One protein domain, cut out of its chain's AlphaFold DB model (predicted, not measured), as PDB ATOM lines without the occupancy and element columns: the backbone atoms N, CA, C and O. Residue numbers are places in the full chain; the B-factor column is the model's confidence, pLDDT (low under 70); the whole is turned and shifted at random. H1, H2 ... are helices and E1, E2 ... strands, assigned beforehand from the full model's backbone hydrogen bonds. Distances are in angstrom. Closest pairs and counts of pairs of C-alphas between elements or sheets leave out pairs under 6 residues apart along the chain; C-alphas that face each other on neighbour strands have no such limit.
ATOM      1  N   PRO A1182     181.539  82.232 135.057       69.69
ATOM      2  CA  PRO A1182     182.366  83.427 135.235       69.69
ATOM      3  C   PRO A1182     183.462  83.288 136.304       69.69
ATOM      4  O   PRO A1182     184.532  83.866 136.139       69.69
ATOM      5  N   ALA A1183     183.223  82.489 137.353       70.45
ATOM      6  CA  ALA A1183     184.199  82.209 138.411       70.45
ATOM      7  C   ALA A1183     185.433  81.452 137.894       70.45
ATOM      8  O   ALA A1183     186.560  81.771 138.264       70.45
ATOM      9  N   GLU A1184     185.226  80.466 137.012       78.58
ATOM     10  CA  GLU A1184     186.310  79.656 136.442       78.58
ATOM     11  C   GLU A1184     187.200  80.547 135.578       78.58
ATOM     12  O   GLU A1184     188.416  80.543 135.738       78.58
ATOM     13  N   GLN A1185     186.598  81.378 134.719       81.76
ATOM     14  CA  GLN A1185     187.346  82.326 133.891       81.76
ATOM     15  C   GLN A1185     188.180  83.280 134.753       81.76
ATOM     16  O   GLN A1185     189.369  83.458 134.500       81.76
ATOM     17  N   GLU A1186     187.588  83.847 135.804       84.25
ATOM     18  CA  GLU A1186     188.267  84.793 136.686       84.25
ATOM     19  C   GLU A1186     189.448  84.153 137.442       84.25
ATOM     20  O   GLU A1186     190.543  84.717 137.452       84.25
ATOM     21  N   ILE A1187     189.290  82.936 137.985       86.09
ATOM     22  CA  ILE A1187     190.401  82.173 138.588       86.09
ATOM     23  C   ILE A1187     191.473  81.835 137.557       86.09
ATOM     24  O   ILE A1187     192.660  81.984 137.837       86.09
ATOM     25  N   VAL A1188     191.087  81.452 136.341       87.41
ATOM     26  CA  VAL A1188     192.020  81.188 135.239       87.41
ATOM     27  C   VAL A1188     192.822  82.444 134.867       87.41
ATOM     28  O   VAL A1188     194.024  82.347 134.604       87.41
ATOM     29  N   HIS A1189     192.214  83.632 134.895       89.96
ATOM     30  CA  HIS A1189     192.918  84.897 134.672       89.96
ATOM     31  C   HIS A1189     193.783  85.322 135.877       89.96
ATOM     32  O   HIS A1189     194.911  85.774 135.665       89.96
ATOM     33  N   ARG A1190     193.336  85.106 137.124       89.69
ATOM     34  CA  ARG A1190     194.133  85.342 138.350       89.69
ATOM     35  C   ARG A1190     195.361  84.421 138.415       89.69
ATOM     36  O   ARG A1190     196.470  84.895 138.656       89.69
ATOM     37  N   LEU A1191     195.200  83.137 138.090       89.37
ATOM     38  CA  LEU A1191     196.293  82.166 137.954       89.37
ATOM     39  C   LEU A1191     197.305  82.589 136.886       89.37
ATOM     40  O   LEU A1191     198.506  82.549 137.137       89.37
ATOM     41  N   ARG A1192     196.848  83.045 135.711       90.67
ATOM     42  CA  ARG A1192     197.744  83.568 134.662       90.67
ATOM     43  C   ARG A1192     198.535  84.781 135.132       90.67
ATOM     44  O   ARG A1192     199.726  84.841 134.854       90.67
ATOM     45  N   LEU A1193     197.909  85.710 135.855       92.03
ATOM     46  CA  LEU A1193     198.599  86.873 136.416       92.03
ATOM     47  C   LEU A1193     199.679  86.450 137.429       92.03
ATOM     48  O   LEU A1193     200.808  86.923 137.343       92.03
ATOM     49  N   LYS A1194     199.375  85.488 138.312       90.71
ATOM     50  CA  LYS A1194     200.335  84.920 139.275       90.71
ATOM     51  C   LYS A1194     201.483  84.157 138.594       90.71
ATOM     52  O   LYS A1194     202.633  84.288 139.004       90.71
ATOM     53  N   ILE A1195     201.192  83.410 137.524       88.23
ATOM     54  CA  ILE A1195     202.192  82.727 136.685       88.23
ATOM     55  C   ILE A1195     203.095  83.737 135.968       88.23
ATOM     56  O   ILE A1195     204.307  83.539 135.938       88.23
ATOM     57  N   VAL A1196     202.533  84.824 135.424       90.05
ATOM     58  CA  VAL A1196     203.317  85.910 134.819       90.05
ATOM     59  C   VAL A1196     204.229  86.543 135.861       90.05
ATOM     60  O   VAL A1196     205.432  86.573 135.634       90.05
ATOM     61  N   LEU A1197     203.696  86.974 137.010       93.43
ATOM     62  CA  LEU A1197     204.481  87.591 138.082       93.43
ATOM     63  C   LEU A1197     205.654  86.701 138.516       93.43
ATOM     64  O   LEU A1197     206.798  87.151 138.534       93.43
ATOM     65  N   ASN A1198     205.389  85.417 138.778       91.09
ATOM     66  CA  ASN A1198     206.430  84.452 139.125       91.09
ATOM     67  C   ASN A1198     207.465  84.296 137.991       91.09
ATOM     68  O   ASN A1198     208.663  84.278 138.245       91.09
ATOM     69  N   ALA A1199     207.036  84.257 136.727       90.69
ATOM     70  CA  ALA A1199     207.950  84.174 135.590       90.69
ATOM     71  C   ALA A1199     208.832  85.424 135.405       90.69
ATOM     72  O   ALA A1199     209.971  85.274 134.966       90.69
ATOM     73  N   VAL A1200     208.355  86.632 135.744       92.17
ATOM     74  CA  VAL A1200     209.211  87.833 135.715       92.17
ATOM     75  C   VAL A1200     210.177  87.846 136.901       92.17
ATOM     76  O   VAL A1200     211.370  88.035 136.682       92.17
ATOM     77  N   ARG A1201     209.714  87.545 138.126       94.44
ATOM     78  CA  ARG A1201     210.586  87.405 139.312       94.44
ATOM     79  C   ARG A1201     211.712  86.399 139.066       94.44
ATOM     80  O   ARG A1201     212.882  86.734 139.191       94.44
ATOM     81  N   ARG A1202     211.371  85.190 138.611       91.78
ATOM     82  CA  ARG A1202     212.343  84.129 138.294       91.78
ATOM     83  C   ARG A1202     213.274  84.485 137.134       91.78
ATOM     84  O   ARG A1202     214.381  83.965 137.083       91.78
ATOM     85  N   ALA A1203     212.866  85.362 136.216       92.05
ATOM     86  CA  ALA A1203     213.773  85.880 135.195       92.05
ATOM     87  C   ALA A1203     214.757  86.914 135.767       92.05
ATOM     88  O   ALA A1203     215.941  86.830 135.454       92.05
ATOM     89  N   ALA A1204     214.302  87.823 136.639       89.60
ATOM     90  CA  ALA A1204     215.158  88.801 137.325       89.60
ATOM     91  C   ALA A1204     216.144  88.129 138.305       89.60
ATOM     92  O   ALA A1204     217.291  88.540 138.429       89.60
ATOM     93  N   HIS A1205     215.746  87.022 138.941       90.05
ATOM     94  CA  HIS A1205     216.643  86.172 139.737       90.05
ATOM     95  C   HIS A1205     217.507  85.208 138.889       90.05
ATOM     96  O   HIS A1205     218.239  84.391 139.439       90.05
ATOM     97  N   GLY A1206     217.426  85.262 137.554       86.96
ATOM     98  CA  GLY A1206     218.228  84.441 136.637       86.96
ATOM     99  C   GLY A1206     217.812  82.967 136.494       86.96
ATOM    100  O   GLY A1206     218.343  82.274 135.627       86.96
ATOM    101  N   GLU A1207     216.842  82.481 137.273       89.63
ATOM    102  CA  GLU A1207     216.336  81.099 137.221       89.63
ATOM    103  C   GLU A1207     215.592  80.740 135.920       89.63
ATOM    104  O   GLU A1207     215.430  79.561 135.591       89.63
ATOM    105  N   LEU A1208     215.062  81.737 135.207       88.81
ATOM    106  CA  LEU A1208     214.279  81.553 133.986       88.81
ATOM    107  C   LEU A1208     214.857  82.401 132.855       88.81
ATOM    108  O   LEU A1208     215.009  83.610 132.996       88.81
ATOM    109  N   SER A1209     215.128  81.795 131.691       89.79
ATOM    110  CA  SER A1209     215.713  82.561 130.583       89.79
ATOM    111  C   SER A1209     214.795  83.732 130.175       89.79
ATOM    112  O   SER A1209     213.588  83.514 129.988       89.79
ATOM    113  N   PRO A1210     215.341  84.942 129.933       89.28
ATOM    114  CA  PRO A1210     214.587  86.084 129.408       89.28
ATOM    115  C   PRO A1210     213.745  85.742 128.169       89.28
ATOM    116  O   PRO A1210     212.626  86.225 128.009       89.28
ATOM    117  N   SER A1211     214.235  84.838 127.311       88.47
ATOM    118  CA  SER A1211     213.510  84.382 126.118       88.47
ATOM    119  C   SER A1211     212.292  83.500 126.436       88.47
ATOM    120  O   SER A1211     211.306  83.524 125.698       88.47
ATOM    121  N   THR A1212     212.342  82.736 127.530       87.49
ATOM    122  CA  THR A1212     211.245  81.880 128.005       87.49
ATOM    123  C   THR A1212     210.180  82.737 128.680       87.49
ATOM    124  O   THR A1212     209.003  82.637 128.328       87.49
ATOM    125  N   ALA A1213     210.604  83.650 129.560       90.21
ATOM    126  CA  ALA A1213     209.728  84.624 130.202       90.21
ATOM    127  C   ALA A1213     208.973  85.474 129.162       90.21
ATOM    128  O   ALA A1213     207.747  85.509 129.185       90.21
ATOM    129  N   LEU A1214     209.662  86.054 128.169       90.93
ATOM    130  CA  LEU A1214     209.025  86.835 127.096       90.93
ATOM    131  C   LEU A1214     207.970  86.049 126.293       90.93
ATOM    132  O   LEU A1214     206.961  86.631 125.888       90.93
ATOM    133  N   LYS A1215     208.170  84.744 126.047       88.45
ATOM    134  CA  LYS A1215     207.171  83.889 125.370       88.45
ATOM    135  C   LYS A1215     205.919  83.715 126.232       88.45
ATOM    136  O   LYS A1215     204.809  83.944 125.745       88.45
ATOM    137  N   LEU A1216     206.113  83.369 127.504       88.18
ATOM    138  CA  LEU A1216     205.044  83.183 128.482       88.18
ATOM    139  C   LEU A1216     204.241  84.472 128.693       88.18
ATOM    140  O   LEU A1216     203.020  84.470 128.528       88.18
ATOM    141  N   LEU A1217     204.927  85.584 128.960       91.24
ATOM    142  CA  LEU A1217     204.331  86.904 129.148       91.24
ATOM    143  C   LEU A1217     203.449  87.298 127.964       91.24
ATOM    144  O   LEU A1217     202.272  87.583 128.157       91.24
ATOM    145  N   ARG A1218     203.974  87.254 126.732       90.75
ATOM    146  CA  ARG A1218     203.193  87.584 125.525       90.75
ATOM    147  C   ARG A1218     201.936  86.729 125.409       90.75
ATOM    148  O   ARG A1218     200.870  87.249 125.100       90.75
ATOM    149  N   SER A1219     202.047  85.426 125.668       87.40
ATOM    150  CA  SER A1219     200.923  84.499 125.536       87.40
ATOM    151  C   SER A1219     199.854  84.702 126.622       87.40
ATOM    152  O   SER A1219     198.658  84.627 126.335       87.40
ATOM    153  N   ALA A1220     200.270  85.015 127.854       88.14
ATOM    154  CA  ALA A1220     199.384  85.278 128.985       88.14
ATOM    155  C   ALA A1220     198.752  86.683 128.943       88.14
ATOM    156  O   ALA A1220     197.546  86.805 129.154       88.14
ATOM    157  N   VAL A1221     199.506  87.730 128.590       90.58
ATOM    158  CA  VAL A1221     198.973  89.092 128.391       90.58
ATOM    159  C   VAL A1221     198.007  89.117 127.209       90.58
ATOM    160  O   VAL A1221     196.897  89.620 127.354       90.58
ATOM    161  N   ALA A1222     198.323  88.446 126.096       88.78
ATOM    162  CA  ALA A1222     197.365  88.269 125.007       88.78
ATOM    163  C   ALA A1222     196.127  87.449 125.420       88.78
ATOM    164  O   ALA A1222     195.102  87.530 124.751       88.78
ATOM    165  N   ALA A1223     196.182  86.625 126.472       86.71
ATOM    166  CA  ALA A1223     195.002  85.958 127.030       86.71
ATOM    167  C   ALA A1223     194.186  86.890 127.947       86.71
ATOM    168  O   ALA A1223     192.962  86.862 127.883       86.71
ATOM    169  N   LEU A1224     194.832  87.759 128.733       90.92
ATOM    170  CA  LEU A1224     194.169  88.809 129.524       90.92
ATOM    171  C   LEU A1224     193.489  89.859 128.624       90.92
ATOM    172  O   LEU A1224     192.323  90.164 128.825       90.92
ATOM    173  N   GLN A1225     194.147  90.313 127.553       90.49
ATOM    174  CA  GLN A1225     193.567  91.209 126.534       90.49
ATOM    175  C   GLN A1225     192.405  90.591 125.728       90.49
ATOM    176  O   GLN A1225     191.728  91.295 124.982       90.49
ATOM    177  N   ARG A1226     192.192  89.272 125.831       87.82
ATOM    178  CA  ARG A1226     191.058  88.545 125.229       87.82
ATOM    179  C   ARG A1226     190.019  88.098 126.265       87.82
ATOM    180  O   ARG A1226     189.080  87.398 125.888       87.82
ATOM    181  N   ALA A1227     190.186  88.466 127.536       85.67
ATOM    182  CA  ALA A1227     189.171  88.269 128.560       85.67
ATOM    183  C   ALA A1227     187.949  89.159 128.281       85.67
ATOM    184  O   ALA A1227     188.070  90.235 127.693       85.67
ATOM    185  N   GLU A1228     186.777  88.746 128.758       82.24
ATOM    186  CA  GLU A1228     185.704  89.709 129.011       82.24
ATOM    187  C   GLU A1228     186.139  90.633 130.159       82.24
ATOM    188  O   GLU A1228     186.764  90.163 131.110       82.24
ATOM    189  N   GLU A1229     185.798  91.927 130.108       85.15
ATOM    190  CA  GLU A1229     186.221  92.900 131.134       85.15
ATOM    191  C   GLU A1229     185.896  92.394 132.552       85.15
ATOM    192  O   GLU A1229     186.764  92.341 133.416       85.15
ATOM    193  N   ALA A1230     184.673  91.902 132.762       77.68
ATOM    194  CA  ALA A1230     184.201  91.375 134.042       77.68
ATOM    195  C   ALA A1230     184.811  90.011 134.460       77.68
ATOM    196  O   ALA A1230     184.326  89.391 135.407       77.68
ATOM    197  N   ALA A1231     185.820  89.496 133.751       82.68
ATOM    198  CA  ALA A1231     186.602  88.310 134.121       82.68
ATOM    199  C   ALA A1231     188.081  88.641 134.424       82.68
ATOM    200  O   ALA A1231     188.893  87.731 134.610       82.68
ATOM    201  N   LEU A1232     188.451  89.928 134.458       88.16
ATOM    202  CA  LEU A1232     189.814  90.361 134.769       88.16
ATOM    203  C   LEU A1232     190.130  90.268 136.277       88.16
ATOM    204  O   LEU A1232     189.249  90.507 137.102       88.16
ATOM    205  N   PRO A1233     191.390  89.986 136.668       88.14
ATOM    206  CA  PRO A1233     191.769  89.743 138.068       88.14
ATOM    207  C   PRO A1233     191.457  90.868 139.063       88.14
ATOM    208  O   PRO A1233     191.309  90.581 140.244       88.14
ATOM    209  N   TRP A1234     191.374  92.117 138.594       87.76
ATOM    210  CA  TRP A1234     191.089  93.331 139.375       87.76
ATOM    211  C   TRP A1234     189.633  93.825 139.234       87.76
ATOM    212  O   TRP A1234     189.321  94.963 139.579       87.76
ATOM    213  N   ARG A1235     188.739  92.995 138.678       83.61
ATOM    214  CA  ARG A1235     187.289  93.258 138.551       83.61
ATOM    215  C   ARG A1235     186.433  92.474 139.551       83.61
ATOM    216  O   ARG A1235     185.213  92.642 139.573       83.61
ATOM    217  N   GLY A1236     187.066  91.630 140.357       76.23
ATOM    218  CA  GLY A1236     186.447  90.904 141.458       76.23
ATOM    219  C   GLY A1236     186.985  91.341 142.821       76.23
ATOM    220  O   GLY A1236     187.596  92.396 142.960       76.23
ATOM    221  N   CYS A1237     186.772  90.495 143.820       78.41
ATOM    222  CA  CYS A1237     187.161  90.696 145.213       78.41
ATOM    223  C   CYS A1237     188.670  90.470 145.446       78.41
ATOM    224  O   CYS A1237     189.312  89.679 144.738       78.41
ATOM    225  N   ASP A1238     189.253  91.089 146.476       83.69
ATOM    226  CA  ASP A1238     190.669  90.895 146.804       83.69
ATOM    227  C   ASP A1238     190.917  89.660 147.682       83.69
ATOM    228  O   ASP A1238     190.776  89.676 148.906       83.69
ATOM    229  N   LEU A1239     191.374  88.582 147.039       82.02
ATOM    230  CA  LEU A1239     191.755  87.322 147.681       82.02
ATOM    231  C   LEU A1239     192.872  87.440 148.729       82.02
ATOM    232  O   LEU A1239     192.984  86.564 149.583       82.02
ATOM    233  N   SER A1240     193.710  88.479 148.682       82.47
ATOM    234  CA  SER A1240     194.762  88.697 149.688       82.47
ATOM    235  C   SER A1240     194.270  89.460 150.923       82.47
ATOM    236  O   SER A1240     194.906  89.384 151.966       82.47
ATOM    237  N   ARG A1241     193.131  90.162 150.820       74.72
ATOM    238  CA  ARG A1241     192.547  91.018 151.869       74.72
ATOM    239  C   ARG A1241     191.181  90.512 152.343       74.72
ATOM    240  O   ARG A1241     190.297  91.302 152.658       74.72
ATOM    241  N   GLY A1242     190.985  89.193 152.349       69.40
ATOM    242  CA  GLY A1242     189.752  88.582 152.857       69.40
ATOM    243  C   GLY A1242     188.506  88.878 152.018       69.40
ATOM    244  O   GLY A1242     187.446  89.118 152.579       69.40
ATOM    245  N   LEU A1243     188.619  88.863 150.682       68.17
ATOM    246  CA  LEU A1243     187.495  89.014 149.742       68.17
ATOM    247  C   LEU A1243     186.753  90.372 149.808       68.17
ATOM    248  O   LEU A1243     185.626  90.479 149.323       68.17
ATOM    249  N   ARG A1244     187.410  91.434 150.299       65.50
ATOM    250  CA  ARG A1244     186.921  92.824 150.181       65.50
ATOM    251  C   ARG A1244     186.619  93.193 148.724       65.50
ATOM    252  O   ARG A1244     187.373  92.829 147.815       65.50
ATOM    253  N   CYS A1245     185.523  93.918 148.511       62.77
ATOM    254  CA  CYS A1245     185.166  94.499 147.216       62.77
ATOM    255  C   CYS A1245     185.848  95.863 147.019       62.77
ATOM    256  O   CYS A1245     186.316  96.488 147.972       62.77
ATOM    257  N   GLY A1246     185.892  96.331 145.768       58.93
ATOM    258  CA  GLY A1246     186.097  97.755 145.489       58.93
ATOM    259  C   GLY A1246     184.866  98.580 145.882       58.93
ATOM    260  O   GLY A1246     183.814  98.009 146.152       58.93
ATOM    261  N   ILE A1247     184.959  99.912 145.834       60.51
ATOM    262  CA  ILE A1247     183.795 100.803 146.065       60.51
ATOM    263  C   ILE A1247     182.957 101.003 144.782       60.51
ATOM    264  O   ILE A1247     181.789 101.397 144.837       60.51
ATOM    265  N   ARG A1248     183.529 100.728 143.597       67.47
ATOM    266  CA  ARG A1248     182.821 100.721 142.300       67.47
ATOM    267  C   ARG A1248     183.370  99.617 141.393       67.47
ATOM    268  O   ARG A1248     184.575  99.378 141.421       67.47
ATOM    269  N   PRO A1249     182.570  99.014 140.490       62.95
ATOM    270  CA  PRO A1249     183.015  97.908 139.631       62.95
ATOM    271  C   PRO A1249     184.131  98.268 138.633       62.95
ATOM    272  O   PRO A1249     184.652  97.378 137.969       62.95
ATOM    273  N   ARG A1250     184.514  99.545 138.507       78.14
ATOM    274  CA  ARG A1250     185.655 100.001 137.695       78.14
ATOM    275  C   ARG A1250     186.791 100.674 138.476       78.14
ATOM    276  O   ARG A1250     187.799 101.031 137.868       78.14
ATOM    277  N   VAL A1251     186.665 100.794 139.797       72.81
ATOM    278  CA  VAL A1251     187.676 101.389 140.685       72.81
ATOM    279  C   VAL A1251     188.239 100.272 141.572       72.81
ATOM    280  O   VAL A1251     187.565  99.867 142.518       72.81
ATOM    281  N   PRO A1252     189.438  99.730 141.284       69.59
ATOM    282  CA  PRO A1252     190.067  98.670 142.075       69.59
ATOM    283  C   PRO A1252     190.729  99.188 143.370       69.59
ATOM    284  O   PRO A1252     191.697  98.595 143.850       69.59
ATOM    285  N   VAL A1253     190.192 100.267 143.946       71.57
ATOM    286  CA  VAL A1253     190.439 100.691 145.329       71.57
ATOM    287  C   VAL A1253     189.361 100.069 146.208       71.57
ATOM    288  O   VAL A1253     188.164 100.198 145.931       71.57
ATOM    289  N   LEU A1254     189.802  99.370 147.247       67.37
ATOM    290  CA  LEU A1254     188.956  98.689 148.219       67.37
ATOM    291  C   LEU A1254     188.347  99.678 149.222       67.37
ATOM    292  O   LEU A1254     188.784 100.822 149.336       67.37
ATOM    293  N   GLU A1255     187.358  99.219 149.985       65.60
ATOM    294  CA  GLU A1255     186.677 100.000 151.037       65.60
ATOM    295  C   GLU A1255     187.639 100.573 152.101       65.60
ATOM    296  O   GLU A1255     187.350 101.595 152.712       65.60
ATOM    297  N   ASP A1256     188.814  99.956 152.279       73.34
ATOM    298  CA  ASP A1256     189.893 100.413 153.166       73.34
ATOM    299  C   ASP A1256     190.851 101.444 152.529       73.34
ATOM    300  O   ASP A1256     191.926 101.714 153.064       73.34
ATOM    301  N   GLY A1257     190.491 101.997 151.367       75.42
ATOM    302  CA  GLY A1257     191.291 102.974 150.626       75.42
ATOM    303  C   GLY A1257     192.511 102.386 149.911       75.42
ATOM    304  O   GLY A1257     193.305 103.139 149.349       75.42
ATOM    305  N   THR A1258     192.699 101.059 149.905       82.30
ATOM    306  CA  THR A1258     193.901 100.444 149.327       82.30
ATOM    307  C   THR A1258     193.691  99.853 147.932       82.30
ATOM    308  O   THR A1258     192.672  99.238 147.626       82.30
ATOM    309  N   VAL A1259     194.714  99.989 147.082       83.99
ATOM    310  CA  VAL A1259     194.752  99.387 145.739       83.99
ATOM    311  C   VAL A1259     194.782  97.856 145.825       83.99
ATOM    312  O   VAL A1259     195.653  97.286 146.497       83.99
ATOM    313  N   HIS A1260     193.879  97.205 145.091       87.52
ATOM    314  CA  HIS A1260     193.720  95.754 144.993       87.52
ATOM    315  C   HIS A1260     195.023  95.053 144.545       87.52
ATOM    316  O   HIS A1260     195.676  95.430 143.569       87.52
ATOM    317  N   SER A1261     195.386  93.969 145.233       88.54
ATOM    318  CA  SER A1261     196.557  93.104 145.003       88.54
ATOM    319  C   SER A1261     196.791  92.650 143.558       88.54
ATOM    320  O   SER A1261     197.940  92.485 143.144       88.54
ATOM    321  N   ALA A1262     195.732  92.481 142.763       90.04
ATOM    322  CA  ALA A1262     195.845  92.167 141.344       90.04
ATOM    323  C   ALA A1262     196.480  93.325 140.553       90.04
ATOM    324  O   ALA A1262     197.328  93.088 139.698       90.04
ATOM    325  N   VAL A1263     196.144  94.573 140.881       91.07
ATOM    326  CA  VAL A1263     196.776  95.758 140.284       91.07
ATOM    327  C   VAL A1263     198.216  95.904 140.765       91.07
ATOM    328  O   VAL A1263     199.106  96.097 139.940       91.07
ATOM    329  N   ARG A1264     198.478  95.698 142.066       91.25
ATOM    330  CA  ARG A1264     199.852  95.663 142.607       91.25
ATOM    331  C   ARG A1264     200.724  94.632 141.879       91.25
ATOM    332  O   ARG A1264     201.873  94.911 141.563       91.25
ATOM    333  N   SER A1265     200.149  93.477 141.536       92.70
ATOM    334  CA  SER A1265     200.827  92.447 140.738       92.70
ATOM    335  C   SER A1265     201.151  92.928 139.316       92.70
ATOM    336  O   SER A1265     202.224  92.622 138.809       92.70
ATOM    337  N   VAL A1266     200.263  93.692 138.662       94.47
ATOM    338  CA  VAL A1266     200.531  94.293 137.337       94.47
ATOM    339  C   VAL A1266     201.614  95.373 137.426       94.47
ATOM    340  O   VAL A1266     202.502  95.400 136.575       94.47
ATOM    341  N   ALA A1267     201.583  96.215 138.461       94.35
ATOM    342  CA  ALA A1267     202.619  97.209 138.734       94.35
ATOM    343  C   ALA A1267     204.002  96.555 138.901       94.35
ATOM    344  O   ALA A1267     204.944  96.926 138.203       94.35
ATOM    345  N   GLU A1268     204.102  95.517 139.734       95.13
ATOM    346  CA  GLU A1268     205.347  94.775 139.953       95.13
ATOM    347  C   GLU A1268     205.836  94.067 138.672       95.13
ATOM    348  O   GLU A1268     207.023  94.108 138.353       95.13
ATOM    349  N   ILE A1269     204.928  93.488 137.871       95.15
ATOM    350  CA  ILE A1269     205.258  92.927 136.546       95.15
ATOM    351  C   ILE A1269     205.869  93.993 135.626       95.15
ATOM    352  O   ILE A1269     206.814  93.687 134.899       95.15
ATOM    353  N   ILE A1270     205.355  95.229 135.641       95.67
ATOM    354  CA  ILE A1270     205.892  96.335 134.834       95.67
ATOM    355  C   ILE A1270     207.274  96.759 135.349       95.67
ATOM    356  O   ILE A1270     208.194  96.874 134.543       95.67
ATOM    357  N   GLN A1271     207.453  96.923 136.663       95.57
ATOM    358  CA  GLN A1271     208.744  97.282 137.268       95.57
ATOM    359  C   GLN A1271     209.826  96.229 136.971       95.57
ATOM    360  O   GLN A1271     210.893  96.558 136.450       95.57
ATOM    361  N   LEU A1272     209.534  94.944 137.202       94.71
ATOM    362  CA  LEU A1272     210.461  93.843 136.920       94.71
ATOM    363  C   LEU A1272     210.733  93.679 135.410       94.71
ATOM    364  O   LEU A1272     211.861  93.388 135.017       94.71
ATOM    365  N   ALA A1273     209.743  93.919 134.541       93.20
ATOM    366  CA  ALA A1273     209.960  93.953 133.091       93.20
ATOM    367  C   ALA A1273     210.831  95.145 132.654       93.20
ATOM    368  O   ALA A1273     211.553  95.040 131.660       93.20
ATOM    369  N   CYS A1274     210.800  96.262 133.389       93.38
ATOM    370  CA  CYS A1274     211.704  97.383 133.159       93.38
ATOM    371  C   CYS A1274     213.142  97.058 133.590       93.38
ATOM    372  O   CYS A1274     214.065  97.338 132.827       93.38
ATOM    373  N   LEU A1275     213.336  96.404 134.742       92.08
ATOM    374  CA  LEU A1275     214.650  95.924 135.195       92.08
ATOM    375  C   LEU A1275     215.261  94.918 134.204       92.08
ATOM    376  O   LEU A1275     216.377  95.121 133.730       92.08
ATOM    377  N   LEU A1276     214.489  93.927 133.753       91.34
ATOM    378  CA  LEU A1276     214.932  92.940 132.753       91.34
ATOM    379  C   LEU A1276     215.241  93.527 131.367       91.34
ATOM    380  O   LEU A1276     215.919  92.892 130.559       91.34
ATOM    381  N   ALA A1277     214.769  94.739 131.072       90.92
ATOM    382  CA  ALA A1277     215.165  95.487 129.882       90.92
ATOM    383  C   ALA A1277     216.474  96.285 130.074       90.92
ATOM    384  O   ALA A1277     217.045  96.770 129.093       90.92
ATOM    385  N   LEU A1278     216.954  96.442 131.310       87.40
ATOM    386  CA  LEU A1278     218.217  97.096 131.665       87.40
ATOM    387  C   LEU A1278     219.349  96.089 131.926       87.40
ATOM    388  O   LEU A1278     220.494  96.391 131.607       87.40
ATOM    389  N   GLU A1279     219.041  94.888 132.416       78.41
ATOM    390  CA  GLU A1279     220.012  93.830 132.773       78.41
ATOM    391  C   GLU A1279     220.631  93.071 131.578       78.41
ATOM    392  O   GLU A1279     221.429  92.147 131.752       78.41
ATOM    393  N   GLY A1280     220.284  93.432 130.339       64.48
ATOM    394  CA  GLY A1280     220.812  92.776 129.143       64.48
ATOM    395  C   GLY A1280     222.339  92.889 129.048       64.48
ATOM    396  O   GLY A1280     222.852  93.982 128.826       64.48
ATOM    397  N   LYS A1281     223.055  91.757 129.171       58.32
ATOM    398  CA  LYS A1281     224.534  91.688 129.171       58.32
ATOM    399  C   LYS A1281     225.165  92.627 128.118       58.32
ATOM    400  O   LYS A1281     224.887  92.456 126.926       58.32
ATOM    401  N   PRO A1282     226.016  93.593 128.519       51.43
ATOM    402  CA  PRO A1282     226.630  94.538 127.593       51.43
ATOM    403  C   PRO A1282     227.752  93.855 126.803       51.43
ATOM    404  O   PRO A1282     228.920  93.910 127.168       51.43
ATOM    405  N   ASN A1283     227.393  93.215 125.685       51.87
ATOM    406  CA  ASN A1283     228.338  92.518 124.800       51.87
ATOM    407  C   ASN A1283     229.359  93.442 124.098       51.87
ATOM    408  O   ASN A1283     230.217  92.941 123.382       51.87
ATOM    409  N   ASN A1284     229.272  94.760 124.291       50.13
ATOM    410  CA  ASN A1284     230.337  95.723 124.025       50.13
ATOM    411  C   ASN A1284     230.305  96.774 125.144       50.13
ATOM    412  O   ASN A1284     229.265  97.403 125.355       50.13
ATOM    413  N   VAL A1291     225.207 100.242 126.835       57.77
ATOM    414  CA  VAL A1291     224.238 100.499 125.753       57.77
ATOM    415  C   VAL A1291     223.490  99.215 125.370       57.77
ATOM    416  O   VAL A1291     223.665  98.640 124.295       57.77
ATOM    417  N   VAL A1292     222.610  98.756 126.263       65.92
ATOM    418  CA  VAL A1292     221.704  97.627 126.007       65.92
ATOM    419  C   VAL A1292     220.810  97.957 124.813       65.92
ATOM    420  O   VAL A1292     220.058  98.939 124.828       65.92
ATOM    421  N   SER A1293     220.910  97.145 123.758       78.76
ATOM    422  CA  SER A1293     220.337  97.466 122.449       78.76
ATOM    423  C   SER A1293     218.813  97.618 122.496       78.76
ATOM    424  O   SER A1293     218.105  96.896 123.203       78.76
ATOM    425  N   TRP A1294     218.269  98.536 121.691       86.44
ATOM    426  CA  TRP A1294     216.816  98.746 121.636       86.44
ATOM    427  C   TRP A1294     216.056  97.479 121.209       86.44
ATOM    428  O   TRP A1294     214.955  97.230 121.695       86.44
ATOM    429  N   ALA A1295     216.675  96.626 120.386       84.04
ATOM    430  CA  ALA A1295     216.154  95.311 120.024       84.04
ATOM    431  C   ALA A1295     215.949  94.375 121.237       84.04
ATOM    432  O   ALA A1295     215.013  93.578 121.224       84.04
ATOM    433  N   HIS A1296     216.769  94.496 122.290       86.71
ATOM    434  CA  HIS A1296     216.603  93.768 123.552       86.71
ATOM    435  C   HIS A1296     215.534  94.402 124.460       86.71
ATOM    436  O   HIS A1296     214.723  93.687 125.048       86.71
ATOM    437  N   LYS A1297     215.475  95.740 124.535       90.45
ATOM    438  CA  LYS A1297     214.503  96.471 125.379       90.45
ATOM    439  C   LYS A1297     213.062  96.366 124.871       90.45
ATOM    440  O   LYS A1297     212.126  96.130 125.634       90.45
ATOM    441  N   ARG A1298     212.877  96.530 123.559       91.67
ATOM    442  CA  ARG A1298     211.576  96.624 122.878       91.67
ATOM    443  C   ARG A1298     210.601  95.467 123.177       91.67
ATOM    444  O   ARG A1298     209.423  95.762 123.373       91.67
ATOM    445  N   PRO A1299     211.019  94.183 123.235       92.31
ATOM    446  CA  PRO A1299     210.176  93.073 123.682       92.31
ATOM    447  C   PRO A1299     209.495  93.266 125.040       92.31
ATOM    448  O   PRO A1299     208.313  92.950 125.141       92.31
ATOM    449  N   TRP A1300     210.217  93.775 126.040       94.19
ATOM    450  CA  TRP A1300     209.712  94.000 127.397       94.19
ATOM    451  C   TRP A1300     208.809  95.232 127.460       94.19
ATOM    452  O   TRP A1300     207.674  95.143 127.924       94.19
ATOM    453  N   VAL A1301     209.271  96.345 126.877       93.67
ATOM    454  CA  VAL A1301     208.505  97.598 126.745       93.67
ATOM    455  C   VAL A1301     207.145  97.354 126.081       93.67
ATOM    456  O   VAL A1301     206.144  97.911 126.521       93.67
ATOM    457  N   ALA A1302     207.084  96.506 125.047       93.25
ATOM    458  CA  ALA A1302     205.826  96.150 124.391       93.25
ATOM    459  C   ALA A1302     204.813  95.541 125.371       93.25
ATOM    460  O   ALA A1302     203.671  95.982 125.407       93.25
ATOM    461  N   ILE A1303     205.245  94.582 126.194       93.39
ATOM    462  CA  ILE A1303     204.371  93.872 127.135       93.39
ATOM    463  C   ILE A1303     203.935  94.796 128.280       93.39
ATOM    464  O   ILE A1303     202.773  94.768 128.677       93.39
ATOM    465  N   ALA A1304     204.838  95.648 128.772       94.97
ATOM    466  CA  ALA A1304     204.506  96.653 129.778       94.97
ATOM    467  C   ALA A1304     203.445  97.642 129.257       94.97
ATOM    468  O   ALA A1304     202.447  97.885 129.927       94.97
ATOM    469  N   LEU A1305     203.591  98.142 128.024       94.96
ATOM    470  CA  LEU A1305     202.591  99.007 127.384       94.96
ATOM    471  C   LEU A1305     201.273  98.276 127.069       94.96
ATOM    472  O   LEU A1305     200.203  98.874 127.161       94.96
ATOM    473  N   ASP A1306     201.334  96.990 126.726       94.11
ATOM    474  CA  ASP A1306     200.166  96.131 126.496       94.11
ATOM    475  C   ASP A1306     199.367  95.860 127.787       94.11
ATOM    476  O   ASP A1306     198.145  95.693 127.717       94.11
ATOM    477  N   LEU A1307     200.033  95.865 128.951       94.22
ATOM    478  CA  LEU A1307     199.411  95.846 130.280       94.22
ATOM    479  C   LEU A1307     198.874  97.221 130.692       94.22
ATOM    480  O   LEU A1307     197.746  97.299 131.168       94.22
ATOM    481  N   VAL A1308     199.631  98.303 130.472       94.34
ATOM    482  CA  VAL A1308     199.188  99.676 130.779       94.34
ATOM    483  C   VAL A1308     197.951 100.060 129.966       94.34
ATOM    484  O   VAL A1308     197.018 100.634 130.517       94.34
ATOM    485  N   ASP A1309     197.877  99.708 128.678       93.25
ATOM    486  CA  ASP A1309     196.661  99.947 127.892       93.25
ATOM    487  C   ASP A1309     195.492  99.065 128.355       93.25
ATOM    488  O   ASP A1309     194.364  99.550 128.413       93.25
ATOM    489  N   LEU A1310     195.737  97.804 128.738       93.27
ATOM    490  CA  LEU A1310     194.693  96.947 129.307       93.27
ATOM    491  C   LEU A1310     194.145  97.537 130.618       93.27
ATOM    492  O   LEU A1310     192.930  97.586 130.785       93.27
ATOM    493  N   MET A1311     195.010  98.039 131.502       91.58
ATOM    494  CA  MET A1311     194.619  98.763 132.716       91.58
ATOM    495  C   MET A1311     193.841 100.038 132.376       91.58
ATOM    496  O   MET A1311     192.687 100.154 132.766       91.58
ATOM    497  N   ASN A1312     194.395 100.940 131.555       90.10
ATOM    498  CA  ASN A1312     193.748 102.196 131.147       90.10
ATOM    499  C   ASN A1312     192.347 101.998 130.530       90.10
ATOM    500  O   ASN A1312     191.475 102.853 130.714       90.10
ATOM    501  N   LEU A1313     192.131 100.897 129.798       89.92
ATOM    502  CA  LEU A1313     190.838 100.500 129.223       89.92
ATOM    503  C   LEU A1313     189.899  99.816 130.233       89.92
ATOM    504  O   LEU A1313     188.695  99.761 129.991       89.92
ATOM    505  N   THR A1314     190.430  99.269 131.330       89.08
ATOM    506  CA  THR A1314     189.702  98.437 132.306       89.08
ATOM    507  C   THR A1314     189.927  98.875 133.760       89.08
ATOM    508  O   THR A1314     189.944  98.073 134.691       89.08
ATOM    509  N   THR A1315     189.949 100.186 133.972       86.16
ATOM    510  CA  THR A1315     189.739 100.911 135.239       86.16
ATOM    511  C   THR A1315     189.108 102.268 134.914       86.16
ATOM    512  O   THR A1315     189.085 102.652 133.742       86.16
ATOM    513  N   ASP A1316     188.637 103.027 135.902       80.66
ATOM    514  CA  ASP A1316     188.258 104.436 135.695       80.66
ATOM    515  C   ASP A1316     189.452 105.393 135.908       80.66
ATOM    516  O   ASP A1316     189.696 106.240 135.046       80.66
ATOM    517  N   TYR A1317     190.270 105.174 136.945       76.61
ATOM    518  CA  TYR A1317     191.530 105.892 137.238       76.61
ATOM    519  C   TYR A1317     192.762 105.021 136.929       76.61
ATOM    520  O   TYR A1317     192.610 103.824 136.691       76.61
ATOM    521  N   ASP A1318     193.976 105.573 136.889       76.93
ATOM    522  CA  ASP A1318     195.187 104.757 137.018       76.93
ATOM    523  C   ASP A1318     195.469 104.438 138.484       76.93
ATOM    524  O   ASP A1318     195.309 105.254 139.386       76.93
ATOM    525  N   GLU A1319     195.884 103.195 138.663       79.26
ATOM    526  CA  GLU A1319     195.998 102.473 139.923       79.26
ATOM    527  C   GLU A1319     197.377 101.768 139.980       79.26
ATOM    528  O   GLU A1319     197.725 101.131 140.972       79.26
ATOM    529  N   LEU A1320     198.172 101.876 138.900       88.66
ATOM    530  CA  LEU A1320     199.589 101.508 138.840       88.66
ATOM    531  C   LEU A1320     200.467 102.599 139.471       88.66
ATOM    532  O   LEU A1320     201.467 102.288 140.114       88.66
ATOM    533  N   GLY A1321     200.078 103.865 139.302       89.31
ATOM    534  CA  GLY A1321     200.732 105.023 139.893       89.31
ATOM    535  C   GLY A1321     201.848 105.603 139.023       89.31
ATOM    536  O   GLY A1321     202.517 104.911 138.247       89.31
ATOM    537  N   PHE A1322     202.087 106.911 139.177       92.49
ATOM    538  CA  PHE A1322     203.055 107.628 138.344       92.49
ATOM    539  C   PHE A1322     204.479 107.065 138.432       92.49
ATOM    540  O   PHE A1322     205.181 107.101 137.432       92.49
ATOM    541  N   GLU A1323     204.906 106.513 139.570       92.08
ATOM    542  CA  GLU A1323     206.255 105.953 139.739       92.08
ATOM    543  C   GLU A1323     206.516 104.744 138.818       92.08
ATOM    544  O   GLU A1323     207.551 104.661 138.157       92.08
ATOM    545  N   VAL A1324     205.549 103.831 138.697       93.13
ATOM    546  CA  VAL A1324     205.632 102.673 137.788       93.13
ATOM    547  C   VAL A1324     205.665 103.145 136.331       93.13
ATOM    548  O   VAL A1324     206.439 102.652 135.505       93.13
ATOM    549  N   LEU A1325     204.841 104.145 136.017       94.60
ATOM    550  CA  LEU A1325     204.752 104.733 134.685       94.60
ATOM    551  C   LEU A1325     205.980 105.589 134.333       94.60
ATOM    552  O   LEU A1325     206.363 105.628 133.162       94.60
ATOM    553  N   SER A1326     206.626 106.241 135.304       93.79
ATOM    554  CA  SER A1326     207.827 107.050 135.091       93.79
ATOM    555  C   SER A1326     209.033 106.160 134.815       93.79
ATOM    556  O   SER A1326     209.735 106.428 133.845       93.79
ATOM    557  N   GLN A1327     209.205 105.046 135.538       93.77
ATOM    558  CA  GLN A1327     210.224 104.030 135.232       93.77
ATOM    559  C   GLN A1327     210.086 103.502 133.790       93.77
ATOM    560  O   GLN A1327     211.063 103.451 133.038       93.77
ATOM    561  N   LEU A1328     208.859 103.184 133.355       94.68
ATOM    562  CA  LEU A1328     208.598 102.768 131.971       94.68
ATOM    563  C   LEU A1328     208.853 103.904 130.961       94.68
ATOM    564  O   LEU A1328     209.386 103.656 129.879       94.68
ATOM    565  N   CYS A1329     208.530 105.156 131.300       94.12
ATOM    566  CA  CYS A1329     208.878 106.310 130.469       94.12
ATOM    567  C   CYS A1329     210.398 106.495 130.344       94.12
ATOM    568  O   CYS A1329     210.872 106.753 129.240       94.12
ATOM    569  N   GLU A1330     211.163 106.353 131.428       92.90
ATOM    570  CA  GLU A1330     212.625 106.491 131.431       92.90
ATOM    571  C   GLU A1330     213.299 105.396 130.606       92.90
ATOM    572  O   GLU A1330     214.221 105.674 129.843       92.90
ATOM    573  N   LEU A1331     212.792 104.164 130.674       91.62
ATOM    574  CA  LEU A1331     213.286 103.054 129.862       91.62
ATOM    575  C   LEU A1331     213.142 103.308 128.349       91.62
ATOM    576  O   LEU A1331     214.007 102.903 127.564       91.62
ATOM    577  N   VAL A1332     212.056 103.968 127.932       91.09
ATOM    578  CA  VAL A1332     211.779 104.307 126.523       91.09
ATOM    579  C   VAL A1332     212.443 105.622 126.105       91.09
ATOM    580  O   VAL A1332     212.844 105.775 124.949       91.09
ATOM    581  N   ARG A1333     212.559 106.578 127.030       89.61
ATOM    582  CA  ARG A1333     212.953 107.972 126.783       89.61
ATOM    583  C   ARG A1333     213.996 108.448 127.815       89.61
ATOM    584  O   ARG A1333     213.761 109.459 128.476       89.61
ATOM    585  N   PRO A1334     215.163 107.785 127.956       86.98
ATOM    586  CA  PRO A1334     216.102 108.059 129.054       86.98
ATOM    587  C   PRO A1334     216.621 109.504 129.051       86.98
ATOM    588  O   PRO A1334     216.725 110.137 130.096       86.98
ATOM    589  N   MET A1335     216.828 110.075 127.861       86.81
ATOM    590  CA  MET A1335     217.255 111.469 127.681       86.81
ATOM    591  C   MET A1335     216.145 112.502 127.967       86.81
ATOM    592  O   MET A1335     216.385 113.699 127.879       86.81
ATOM    593  N   GLN A1336     214.923 112.065 128.299       88.75
ATOM    594  CA  GLN A1336     213.787 112.931 128.635       88.75
ATOM    595  C   GLN A1336     213.424 112.907 130.132       88.75
ATOM    596  O   GLN A1336     212.344 113.382 130.466       88.75
ATOM    597  N   LYS A1337     214.284 112.416 131.047       87.66
ATOM    598  CA  LYS A1337     214.000 112.336 132.503       87.66
ATOM    599  C   LYS A1337     213.332 113.598 133.079       87.66
ATOM    600  O   LYS A1337     212.268 113.502 133.683       87.66
ATOM    601  N   ALA A1338     213.867 114.788 132.800       85.38
ATOM    602  CA  ALA A1338     213.263 116.052 133.244       85.38
ATOM    603  C   ALA A1338     211.852 116.298 132.656       85.38
ATOM    604  O   ALA A1338     210.928 116.658 133.380       85.38
ATOM    605  N   HIS A1339     211.647 116.040 131.361       86.93
ATOM    606  CA  HIS A1339     210.338 116.121 130.691       86.93
ATOM    607  C   HIS A1339     209.360 115.016 131.159       86.93
ATOM    608  O   HIS A1339     208.141 115.174 131.066       86.93
ATOM    609  N   ILE A1340     209.859 113.896 131.691       88.81
ATOM    610  CA  ILE A1340     209.029 112.857 132.314       88.81
ATOM    611  C   ILE A1340     208.459 113.383 133.633       88.81
ATOM    612  O   ILE A1340     207.242 113.524 133.746       88.81
ATOM    613  N   TYR A1341     209.315 113.754 134.586       89.72
ATOM    614  CA  TYR A1341     208.876 114.238 135.901       89.72
ATOM    615  C   TYR A1341     208.167 115.602 135.859       89.72
ATOM    616  O   TYR A1341     207.399 115.907 136.768       89.72
ATOM    617  N   ARG A1342     208.348 116.380 134.782       86.51
ATOM    618  CA  ARG A1342     207.604 117.614 134.497       86.51
ATOM    619  C   ARG A1342     206.366 117.351 133.631       86.51
ATOM    620  O   ARG A1342     205.278 117.129 134.149       86.51
ATOM    621  N   GLU A1343     206.493 117.386 132.308       84.52
ATOM    622  CA  GLU A1343     205.344 117.416 131.385       84.52
ATOM    623  C   GLU A1343     204.554 116.104 131.346       84.52
ATOM    624  O   GLU A1343     203.324 116.123 131.320       84.52
ATOM    625  N   THR A1344     205.237 114.955 131.403       85.30
ATOM    626  CA  THR A1344     204.548 113.652 131.420       85.30
ATOM    627  C   THR A1344     203.806 113.441 132.748       85.30
ATOM    628  O   THR A1344     202.708 112.887 132.750       85.30
ATOM    629  N   ARG A1345     204.342 113.953 133.866       88.92
ATOM    630  CA  ARG A1345     203.657 113.993 135.167       88.92
ATOM    631  C   ARG A1345     202.437 114.907 135.156       88.92
ATOM    632  O   ARG A1345     201.376 114.491 135.608       88.92
ATOM    633  N   TRP A1346     202.544 116.114 134.601       84.17
ATOM    634  CA  TRP A1346     201.393 117.012 134.455       84.17
ATOM    635  C   TRP A1346     200.297 116.409 133.566       84.17
ATOM    636  O   TRP A1346     199.116 116.573 133.866       84.17
ATOM    637  N   ALA A1347     200.658 115.656 132.521       82.70
ATOM    638  CA  ALA A1347     199.696 114.879 131.742       82.70
ATOM    639  C   ALA A1347     199.044 113.760 132.577       82.70
ATOM    640  O   ALA A1347     197.819 113.654 132.583       82.70
ATOM    641  N   TYR A1348     199.831 112.979 133.327       87.33
ATOM    642  CA  TYR A1348     199.315 111.954 134.243       87.33
ATOM    643  C   TYR A1348     198.321 112.541 135.257       87.33
ATOM    644  O   TYR A1348     197.183 112.086 135.311       87.33
ATOM    645  N   LEU A1349     198.703 113.592 135.993       83.44
ATOM    646  CA  LEU A1349     197.856 114.240 137.005       83.44
ATOM    647  C   LEU A1349     196.567 114.818 136.399       83.44
ATOM    648  O   LEU A1349     195.517 114.802 137.033       83.44
ATOM    649  N   ARG A1350     196.626 115.307 135.155       81.10
ATOM    650  CA  ARG A1350     195.475 115.892 134.456       81.10
ATOM    651  C   ARG A1350     194.465 114.860 133.954       81.10
ATOM    652  O   ARG A1350     193.277 115.169 133.883       81.10
ATOM    653  N   TYR A1351     194.923 113.681 133.541       79.89
ATOM    654  CA  TYR A1351     194.061 112.626 132.992       79.89
ATOM    655  C   TYR A1351     193.807 111.480 133.983       79.89
ATOM    656  O   TYR A1351     193.066 110.555 133.655       79.89
ATOM    657  N   MET A1352     194.448 111.521 135.158       83.57
ATOM    658  CA  MET A1352     194.585 110.427 136.130       83.57
ATOM    659  C   MET A1352     195.045 109.099 135.512       83.57
ATOM    660  O   MET A1352     194.837 108.051 136.102       83.57
ATOM    661  N   LYS A1353     195.637 109.140 134.312       88.10
ATOM    662  CA  LYS A1353     196.029 108.012 133.456       88.10
ATOM    663  C   LYS A1353     197.103 108.464 132.480       88.10
ATOM    664  O   LYS A1353     197.123 109.626 132.073       88.10
ATOM    665  N   LEU A1354     197.947 107.539 132.025       89.42
ATOM    666  CA  LEU A1354     198.957 107.825 131.005       89.42
ATOM    667  C   LEU A1354     198.800 106.883 129.796       89.42
ATOM    668  O   LEU A1354     199.237 105.732 129.847       89.42
ATOM    669  N   PRO A1355     198.168 107.337 128.695       89.05
ATOM    670  CA  PRO A1355     198.036 106.541 127.475       89.05
ATOM    671  C   PRO A1355     199.399 106.206 126.855       89.05
ATOM    672  O   PRO A1355     200.307 107.043 126.895       89.05
ATOM    673  N   ARG A1356     199.519 105.056 126.161       91.76
ATOM    674  CA  ARG A1356     200.751 104.624 125.453       91.76
ATOM    675  C   ARG A1356     201.464 105.754 124.704       91.76
ATOM    676  O   ARG A1356     202.687 105.830 124.747       91.76
ATOM    677  N   GLN A1357     200.709 106.631 124.039       89.43
ATOM    678  CA  GLN A1357     201.223 107.764 123.258       89.43
ATOM    679  C   GLN A1357     202.099 108.725 124.083       89.43
ATOM    680  O   GLN A1357     203.148 109.137 123.599       89.43
ATOM    681  N   TRP A1358     201.726 109.025 125.330       89.10
ATOM    682  CA  TRP A1358     202.517 109.880 126.224       89.10
ATOM    683  C   TRP A1358     203.741 109.150 126.793       89.10
ATOM    684  O   TRP A1358     204.779 109.770 127.011       89.10
ATOM    685  N   ILE A1359     203.653 107.829 126.980       90.93
ATOM    686  CA  ILE A1359     204.772 107.003 127.465       90.93
ATOM    687  C   ILE A1359     205.871 106.888 126.404       90.93
ATOM    688  O   ILE A1359     207.050 107.010 126.735       90.93
ATOM    689  N   VAL A1360     205.501 106.694 125.131       90.27
ATOM    690  CA  VAL A1360     206.468 106.596 124.021       90.27
ATOM    691  C   VAL A1360     206.899 107.944 123.443       90.27
ATOM    692  O   VAL A1360     208.003 108.042 122.902       90.27
ATOM    693  N   ASN A1361     206.056 108.974 123.573       84.67
ATOM    694  CA  ASN A1361     206.216 110.286 122.941       84.67
ATOM    695  C   ASN A1361     206.518 110.153 121.422       84.67
ATOM    696  O   ASN A1361     206.161 109.160 120.781       84.67
ATOM    697  N   ASP A1362     207.204 111.122 120.817       81.71
ATOM    698  CA  ASP A1362     207.667 111.018 119.428       81.71
ATOM    699  C   ASP A1362     208.895 110.106 119.210       81.71
ATOM    700  O   ASP A1362     209.257 109.837 118.065       81.71
ATOM    701  N   VAL A1363     209.499 109.553 120.270       82.33
ATOM    702  CA  VAL A1363     210.755 108.773 120.195       82.33
ATOM    703  C   VAL A1363     210.588 107.468 119.402       82.33
ATOM    704  O   VAL A1363     211.450 107.093 118.601       82.33
ATOM    705  N   VAL A1364     209.460 106.773 119.580       86.99
ATOM    706  CA  VAL A1364     209.124 105.550 118.832       86.99
ATOM    707  C   VAL A1364     207.672 105.560 118.357       86.99
ATOM    708  O   VAL A1364     206.817 106.272 118.874       86.99
ATOM    709  N   CYS A1365     207.367 104.761 117.337       84.99
ATOM    710  CA  CYS A1365     205.993 104.567 116.883       84.99
ATOM    711  C   CYS A1365     205.169 103.826 117.957       84.99
ATOM    712  O   CYS A1365     205.543 102.701 118.296       84.99
ATOM    713  N   PRO A1366     204.025 104.356 118.438       84.57
ATOM    714  CA  PRO A1366     203.238 103.705 119.492       84.57
ATOM    715  C   PRO A1366     202.724 102.315 119.088       84.57
ATOM    716  O   PRO A1366     202.595 101.439 119.938       84.57
ATOM    717  N   ALA A1367     202.477 102.081 117.796       82.91
ATOM    718  CA  ALA A1367     201.937 100.814 117.303       82.91
ATOM    719  C   ALA A1367     202.973  99.680 117.172       82.91
ATOM    720  O   ALA A1367     202.592  98.514 117.175       82.91
ATOM    721  N   CYS A1368     204.268  99.985 117.004       86.46
ATOM    722  CA  CYS A1368     205.282  98.956 116.715       86.46
ATOM    723  C   CYS A1368     206.619  99.124 117.453       86.46
ATOM    724  O   CYS A1368     207.485  98.256 117.330       86.46
ATOM    725  N   LEU A1369     206.811 100.227 118.181       88.61
ATOM    726  CA  LEU A1369     208.005 100.569 118.965       88.61
ATOM    727  C   LEU A1369     209.332 100.588 118.179       88.61
ATOM    728  O   LEU A1369     210.408 100.553 118.768       88.61
ATOM    729  N   HIS A1370     209.273 100.670 116.850       86.08
ATOM    730  CA  HIS A1370     210.423 101.069 116.037       86.08
ATOM    731  C   HIS A1370     210.625 102.582 116.154       86.08
ATOM    732  O   HIS A1370     209.644 103.323 116.297       86.08
ATOM    733  N   ARG A1371     211.877 103.042 116.058       80.47
ATOM    734  CA  ARG A1371     212.189 104.478 116.059       80.47
ATOM    735  C   ARG A1371     211.496 105.149 114.870       80.47
ATOM    736  O   ARG A1371     211.410 104.570 113.779       80.47
ATOM    737  N   LYS A1372     210.953 106.350 115.085       73.11
ATOM    738  CA  LYS A1372     210.463 107.171 113.970       73.11
ATOM    739  C   LYS A1372     211.680 107.610 113.152       73.11
ATOM    740  O   LYS A1372     212.730 107.898 113.723       73.11
ATOM    741  N   ALA A1373     211.561 107.637 111.825       64.89
ATOM    742  CA  ALA A1373     212.575 108.296 111.011       64.89
ATOM    743  C   ALA A1373     212.510 109.796 111.323       64.89
ATOM    744  O   ALA A1373     211.467 110.412 111.104       64.89
ATOM    745  N   VAL A1374     213.594 110.363 111.856       58.64
ATOM    746  CA  VAL A1374     213.702 111.815 112.037       58.64
ATOM    747  C   VAL A1374     213.650 112.457 110.643       58.64
ATOM    748  O   VAL A1374     214.419 112.032 109.773       58.64
ATOM    749  N   PRO A1375     212.752 113.427 110.385       48.68
ATOM    750  CA  PRO A1375     212.743 114.158 109.123       48.68
ATOM    751  C   PRO A1375     214.110 114.806 108.874       48.68
ATOM    752  O   PRO A1375     214.663 115.460 109.756       48.68
TER     753      PRO A1375
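This is residues 1182 to 1284 and 1291 to 1375 of the 1424 residues of the protein "RanBP2-type domain-containing protein" of Trypanosoma brucei brucei (strain 927/4 GUTat10.1) (UniProt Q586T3). Helices are stacked in pairs as a bundle: H1 beside H2, then H3 beside H4 in the middle, then H5 with short H7 packed on it, with H6 covering H5. A small antiparallel hairpin, E1 and E2, lies at one end. The bundle H1 to H5 is up and down, each helix running against the one before it. The printed part has 188 residues, mostly helix, with seven named helices and two named strands in the order H1 H2 E1 E2 H3 H4 H5 H6 H7; it is compact, radius of gyration of the C-alphas 16.6 A, spans 50 by 40 by 25 A.

H1, residues 1182 to 1204, and H2, residues 1210 to 1224, form a hairpin and touch, closest C-alphas Ala 1199 and Ala 1213, 5.7 A, at a shallow tilt of 20 degrees. E1, residues 1246 to 1248, and E2, residues 1251 to 1254, form a hairpin with N 1247 and O 1253 within hydrogen-bond range, 3.2 A. H3, residues 1261 to 1276, touches H1, closest C-alphas Ile 1269 and Leu 1197, 5.6 A. H4, residues 1294 to 1313, touches H3 with residues 1300 to 1307 alone, closest C-alphas Ala 1304 and Ile 1270, 5.3 A. H3 touches H5, residues 1322 to 1332, with residues 1267 to 1274 alone, closest C-alphas Gln 1271 and Val 1324, 6.2 A. H6, residues 1334 to 1351, forms a hairpin with H5 at a steep tilt of 38 degrees. H7, residues 1356 to 1360, touches H5, closest C-alphas Ile 1359 and Cys 1329, 5.1 A. Every O i to N i+4 pair is within hydrogen-bond range in H1, H2, H3, H5 and H7, against 13 of 16 in H4 and 11 of 14 in H6.

H1 begins at C-alpha 1182 (182.366, 83.427, 135.235) and is 33.3 A long; H4 is 27.1 A and H3 22.1 A. H7 ends at C-alpha 1360 (206.468, 106.596, 124.021).

Residues 1285 to 1290 are not printed; C-alphas 1284 and 1291 are 7.9 A apart. The link H2 to E1, 21 residues, is long. Residues under pLDDT 70 include 1242 to 1249 and 1280 to 1284.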